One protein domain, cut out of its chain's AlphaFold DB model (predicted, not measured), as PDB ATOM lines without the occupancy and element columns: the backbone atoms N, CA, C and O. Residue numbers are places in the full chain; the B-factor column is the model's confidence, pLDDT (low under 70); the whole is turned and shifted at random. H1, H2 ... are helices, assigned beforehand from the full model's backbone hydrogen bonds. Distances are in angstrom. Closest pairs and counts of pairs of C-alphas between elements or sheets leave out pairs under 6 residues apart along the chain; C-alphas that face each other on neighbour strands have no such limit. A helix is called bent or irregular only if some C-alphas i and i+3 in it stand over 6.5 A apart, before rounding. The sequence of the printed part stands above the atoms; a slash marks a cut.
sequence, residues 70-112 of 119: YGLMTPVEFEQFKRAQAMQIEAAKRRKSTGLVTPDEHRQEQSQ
ATOM      1  N   TYR A  70       2.860 -32.080  23.566       51.22
ATOM      2  CA  TYR A  70       1.774 -32.159  24.548       51.22
ATOM      3  C   TYR A  70       0.636 -31.155  24.324       51.22
ATOM      4  O   TYR A  70      -0.495 -31.440  24.695       51.22
ATOM      5  N   GLY A  71       0.916 -29.991  23.728       56.00
ATOM      6  CA  GLY A  71      -0.095 -28.981  23.398       56.00
ATOM      7  C   GLY A  71      -0.984 -29.365  22.212       56.00
ATOM      8  O   GLY A  71      -1.971 -28.685  21.952       56.00
ATOM      9  N   LEU A  72      -0.636 -30.442  21.501       61.06
ATOM     10  CA  LEU A  72      -1.390 -31.001  20.377       61.06
ATOM     11  C   LEU A  72      -2.006 -32.371  20.709       61.06
ATOM     12  O   LEU A  72      -2.670 -32.956  19.860       61.06
ATOM     13  N   MET A  73      -1.779 -32.888  21.921       63.81
ATOM     14  CA  MET A  73      -2.325 -34.164  22.383       63.81
ATOM     15  C   MET A  73      -3.725 -33.978  22.960       63.81
ATOM     16  O   MET A  73      -4.003 -33.010  23.673       63.81
ATOM     17  N   THR A  74      -4.604 -34.948  22.717       73.31
ATOM     18  CA  THR A  74      -5.872 -35.031  23.445       73.31
ATOM     19  C   THR A  74      -5.615 -35.313  24.935       73.31
ATOM     20  O   THR A  74      -4.575 -35.876  25.293       73.31
ATOM     21  N   PRO A  75      -6.554 -34.985  25.843       74.19
ATOM     22  CA  PRO A  75      -6.386 -35.267  27.271       74.19
ATOM     23  C   PRO A  75      -6.075 -36.741  27.568       74.19
ATOM     24  O   PRO A  75      -5.264 -37.041  28.442       74.19
ATOM     25  N   VAL A  76      -6.669 -37.661  26.801       74.81
ATOM     26  CA  VAL A  76      -6.450 -39.109  26.937       74.81
ATOM     27  C   VAL A  76      -5.024 -39.492  26.534       74.81
ATOM     28  O   VAL A  76      -4.345 -40.206  27.272       74.81
ATOM     29  N   GLU A  77      -4.537 -38.983  25.403       69.44
ATOM     30  CA  GLU A  77      -3.157 -39.207  24.952       69.44
ATOM     31  C   GLU A  77      -2.144 -38.601  25.922       69.44
ATOM     32  O   GLU A  77      -1.113 -39.208  26.207       69.44
ATOM     33  N   PHE A  78      -2.459 -37.443  26.506       72.62
ATOM     34  CA  PHE A  78      -1.619 -36.817  27.516       72.62
ATOM     35  C   PHE A  78      -1.518 -37.663  28.794       72.62
ATOM     36  O   PHE A  78      -0.436 -37.800  29.372       72.62
ATOM     37  N   GLU A  79      -2.611 -38.283  29.246       75.75
ATOM     38  CA  GLU A  79      -2.558 -39.205  30.386       75.75
ATOM     39  C   GLU A  79      -1.735 -40.460  30.102       75.75
ATOM     40  O   GLU A  79      -0.936 -40.876  30.946       75.75
ATOM     41  N   GLN A  80      -1.891 -41.041  28.914       76.38
ATOM     42  CA  GLN A  80      -1.091 -42.188  28.486       76.38
ATOM     43  C   GLN A  80       0.391 -41.820  28.387       76.38
ATOM     44  O   GLN A  80       1.245 -42.562  28.878       76.38
ATOM     45  N   PHE A  81       0.696 -40.637  27.850       78.12
ATOM     46  CA  PHE A  81       2.051 -40.113  27.777       78.12
ATOM     47  C   PHE A  81       2.670 -39.935  29.169       78.12
ATOM     48  O   PHE A  81       3.782 -40.405  29.406       78.12
ATOM     49  N   LYS A  82       1.943 -39.338  30.127       77.38
ATOM     50  CA  LYS A  82       2.410 -39.209  31.521       77.38
ATOM     51  C   LYS A  82       2.754 -40.567  32.133       77.38
ATOM     52  O   LYS A  82       3.788 -40.697  32.785       77.38
ATOM     53  N   ARG A  83       1.914 -41.587  31.914       81.12
ATOM     54  CA  ARG A  83       2.174 -42.951  32.408       81.12
ATOM     55  C   ARG A  83       3.421 -43.552  31.764       81.12
ATOM     56  O   ARG A  83       4.267 -44.089  32.475       81.12
ATOM     57  N   ALA A  84       3.566 -43.421  30.448       79.44
ATOM     58  CA  ALA A  84       4.746 -43.893  29.730       79.44
ATOM     59  C   ALA A  84       6.029 -43.203  30.223       79.44
ATOM     60  O   ALA A  84       7.024 -43.869  30.501       79.44
ATOM     61  N   GLN A  85       5.988 -41.884  30.409       78.56
ATOM     62  CA  GLN A  85       7.118 -41.110  30.911       78.56
ATOM     63  C   GLN A  85       7.486 -41.503  32.348       78.56
ATOM     64  O   GLN A  85       8.666 -41.662  32.655       78.56
ATOM     65  N   ALA A  86       6.498 -41.713  33.222       82.00
ATOM     66  CA  ALA A  86       6.736 -42.178  34.587       82.00
ATOM     67  C   ALA A  86       7.441 -43.543  34.605       82.00
ATOM     68  O   ALA A  86       8.447 -43.697  35.300       82.00
ATOM     69  N   MET A  87       6.984 -44.491  33.777       78.81
ATOM     70  CA  MET A  87       7.630 -45.799  33.629       78.81
ATOM     71  C   MET A  87       9.070 -45.672  33.117       78.81
ATOM     72  O   MET A  87       9.969 -46.305  33.664       78.81
ATOM     73  N   GLN A  88       9.319 -44.821  32.117       80.19
ATOM     74  CA  GLN A  88      10.670 -44.589  31.593       80.19
ATOM     75  C   GLN A  88      11.604 -43.953  32.628       80.19
ATOM     76  O   GLN A  88      12.764 -44.347  32.734       80.19
ATOM     77  N   ILE A  89      11.117 -42.986  33.411       80.06
ATOM     78  CA  ILE A  89      11.902 -42.350  34.476       80.06
ATOM     79  C   ILE A  89      12.246 -43.370  35.558       80.06
ATOM     80  O   ILE A  89      13.377 -43.394  36.042       80.06
ATOM     81  N   GLU A  90      11.292 -44.209  35.950       80.62
ATOM     82  CA  GLU A  90      11.527 -45.246  36.947       80.62
ATOM     83  C   GLU A  90      12.519 -46.298  36.439       80.62
ATOM     84  O   GLU A  90      13.479 -46.622  37.134       80.62
ATOM     85  N   ALA A  91      12.357 -46.751  35.198       75.75
ATOM     86  CA  ALA A  91      13.294 -47.641  34.528       75.75
ATOM     87  C   ALA A  91      14.708 -47.037  34.466       75.75
ATOM     88  O   ALA A  91      15.677 -47.668  34.886       75.75
ATOM     89  N   ALA A  92      14.839 -45.773  34.058       77.94
ATOM     90  CA  ALA A  92      16.117 -45.067  34.035       77.94
ATOM     91  C   ALA A  92      16.731 -44.913  35.436       77.94
ATOM     92  O   ALA A  92      17.947 -45.033  35.591       77.94
ATOM     93  N   LYS A  93      15.913 -44.669  36.469       79.38
ATOM     94  CA  LYS A  93      16.371 -44.645  37.867       79.38
ATOM     95  C   LYS A  93      16.896 -46.010  38.299       79.38
ATOM     96  O   LYS A  93      17.985 -46.060  38.860       79.38
ATOM     97  N   ARG A  94      16.177 -47.094  37.988       73.50
ATOM     98  CA  ARG A  94      16.613 -48.467  38.280       73.50
ATOM     99  C   ARG A  94      17.932 -48.777  37.582       73.50
ATOM    100  O   ARG A  94      18.878 -49.160  38.254       73.50
ATOM    101  N   ARG A  95      18.050 -48.499  36.280       75.12
ATOM    102  CA  ARG A  95      19.309 -48.671  35.532       75.12
ATOM    103  C   ARG A  95      20.467 -47.896  36.160       75.12
ATOM    104  O   ARG A  95      21.567 -48.421  36.249       75.12
ATOM    105  N   LYS A  96      20.234 -46.664  36.628       75.12
ATOM    106  CA  LYS A  96      21.259 -45.863  37.321       75.12
ATOM    107  C   LYS A  96      21.643 -46.436  38.684       75.12
ATOM    108  O   LYS A  96      22.804 -46.336  39.058       75.12
ATOM    109  N   SER A  97      20.689 -46.989  39.432       74.06
ATOM    110  CA  SER A  97      20.936 -47.498  40.782       74.06
ATOM    111  C   SER A  97      21.497 -48.920  40.801       74.06
ATOM    112  O   SER A  97      22.265 -49.248  41.695       74.06
ATOM    113  N   THR A  98      21.106 -49.771  39.847       77.75
ATOM    114  CA  THR A  98      21.497 -51.190  39.806       77.75
ATOM    115  C   THR A  98      22.487 -51.516  38.693       77.75
ATOM    116  O   THR A  98      23.111 -52.570  38.743       77.75
ATOM    117  N   GLY A  99      22.624 -50.663  37.672       72.81
ATOM    118  CA  GLY A  99      23.411 -50.961  36.472       72.81
ATOM    119  C   GLY A  99      22.820 -52.071  35.594       72.81
ATOM    120  O   GLY A  99      23.449 -52.472  34.619       72.81
ATOM    121  N   LEU A 100      21.628 -52.577  35.927       69.38
ATOM    122  CA  LEU A 100      20.990 -53.713  35.268       69.38
ATOM    123  C   LEU A 100      19.724 -53.269  34.534       69.38
ATOM    124  O   LEU A 100      18.950 -52.444  35.023       69.38
ATOM    125  N   VAL A 101      19.527 -53.845  33.352       75.12
ATOM    126  CA  VAL A 101      18.374 -53.623  32.475       75.12
ATOM    127  C   VAL A 101      17.468 -54.854  32.556       75.12
ATOM    128  O   VAL A 101      17.957 -55.981  32.642       75.12
ATOM    129  N   THR A 102      16.148 -54.662  32.566       74.88
ATOM    130  CA  THR A 102      15.202 -55.788  32.576       74.88
ATOM    131  C   THR A 102      15.196 -56.527  31.224       74.88
ATOM    132  O   THR A 102      15.523 -55.936  30.191       74.88
ATOM    133  N   PRO A 103      14.811 -57.817  31.183       77.06
ATOM    134  CA  PRO A 103      14.770 -58.583  29.935       77.06
ATOM    135  C   PRO A 103      13.908 -57.942  28.834       77.06
ATOM    136  O   PRO A 103      14.294 -57.962  27.666       77.06
ATOM    137  N   ASP A 104      12.772 -57.339  29.199       73.81
ATOM    138  CA  ASP A 104      11.889 -56.632  28.262       73.81
ATOM    139  C   ASP A 104      12.541 -55.381  27.671       73.81
ATOM    140  O   ASP A 104      12.464 -55.142  26.466       73.81
ATOM    141  N   GLU A 105      13.240 -54.607  28.496       73.00
ATOM    142  CA  GLU A 105      13.984 -53.435  28.046       73.00
ATOM    143  C   GLU A 105      15.121 -53.809  27.086       73.00
ATOM    144  O   GLU A 105      15.269 -53.182  26.037       73.00
ATOM    145  N   HIS A 106      15.869 -54.876  27.384       76.12
ATOM    146  CA  HIS A 106      16.911 -55.386  26.489       76.12
ATOM    147  C   HIS A 106      16.319 -55.866  25.152       76.12
ATOM    148  O   HIS A 106      16.884 -55.642  24.077       76.12
ATOM    149  N   ARG A 107      15.130 -56.481  25.187       78.19
ATOM    150  CA  ARG A 107      14.408 -56.901  23.980       78.19
ATOM    151  C   ARG A 107      13.941 -55.699  23.155       78.19
ATOM    152  O   ARG A 107      14.036 -55.741  21.926       78.19
ATOM    153  N   GLN A 108      13.495 -54.617  23.792       74.44
ATOM    154  CA  GLN A 108      13.146 -53.367  23.108       74.44
ATOM    155  C   GLN A 108      14.368 -52.692  22.468       74.44
ATOM    156  O   GLN A 108      14.286 -52.277  21.311       74.44
ATOM    157  N   GLU A 109      15.513 -52.655  23.153       72.62
ATOM    158  CA  GLU A 109      16.764 -52.101  22.611       72.62
ATOM    159  C   GLU A 109      17.244 -52.878  21.375       72.62
ATOM    160  O   GLU A 109      17.587 -52.282  20.352       72.62
ATOM    161  N   GLN A 110      17.173 -54.215  21.405       75.19
ATOM    162  CA  GLN A 110      17.498 -55.041  20.236       75.19
ATOM    163  C   GLN A 110      16.524 -54.851  19.066       75.19
ATOM    164  O   GLN A 110      16.927 -54.923  17.903       75.19
ATOM    165  N   SER A 111      15.244 -54.618  19.363       73.44
ATOM    166  CA  SER A 111      14.211 -54.386  18.348       73.44
ATOM    167  C   SER A 111      14.447 -53.060  17.617       73.44
ATOM    168  O   SER A 111      14.379 -53.012  16.390       73.44
ATOM    169  N   GLN A 112      14.807 -52.008  18.359       61.72
ATOM    170  CA  GLN A 112      15.150 -50.701  17.789       61.72
ATOM    171  C   GLN A 112      16.465 -50.747  16.998       61.72
ATOM    172  O   GLN A 112      16.538 -50.192  15.902       61.72
TER     173      GLN A 112
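Overview. This is residues 70 to 112 of the 119 residues of an uncharacterized protein of marine sediment metagenome (UniProt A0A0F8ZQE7). One long helix, H1, makes the length of the model, and after a turn at its end a short helix, H2, sticks out sideways with residues 106 to 112, so that the two form an open L. The helices are joined by the link of residues 99 to 102 and are not packed side by side. The printed part has 43 residues with two named helices, H1 then H2, and no named strand; the class is all helix. The whole is loose, with a radius of gyration of the C-alphas of 13.1 A, and only just flat, its C-alphas spanning 35 by 24 by 12 A.

Arrangement. H1, residues 75 to 98, is the longest helix, with 24 residues. Its residues 83 to 90 stand free, with no C-alpha 8 or more residues away along the chain within 10 A. From Thr 98 a tight link of 4 residues leads to H2, residues 103 to 112. H1 and H2 are apart, with no C-alpha of the one within 8 A of the other. Residues 106 to 112 of H2 stand free too. In H1 and H2 every O i to N i+4 pair is within hydrogen-bond range, and neither helix is bent.

Along the chain. H1 measures 34.5 A from C-alpha 75 at (-6.386, -35.267, 27.271) to C-alpha 98 at (21.497, -51.190, 39.806), with x rising along it. H2 measures 14.5 A from C-alpha 103 to C-alpha 112 at (15.150, -50.701, 17.789), with z falling along it. Residues 70 to 74 come before H1.

Size, cuts and confidence. The two C-alphas farthest apart are those of Leu 72 and Thr 98, 36.2 A. The C-alphas of Tyr 70 and Gln 112, the first and last printed, are 23.8 A apart. The printed part has no cut and no long link. Its mean pLDDT is 74.0, with residues 70 to 73, 77, 100 and 112 under 70.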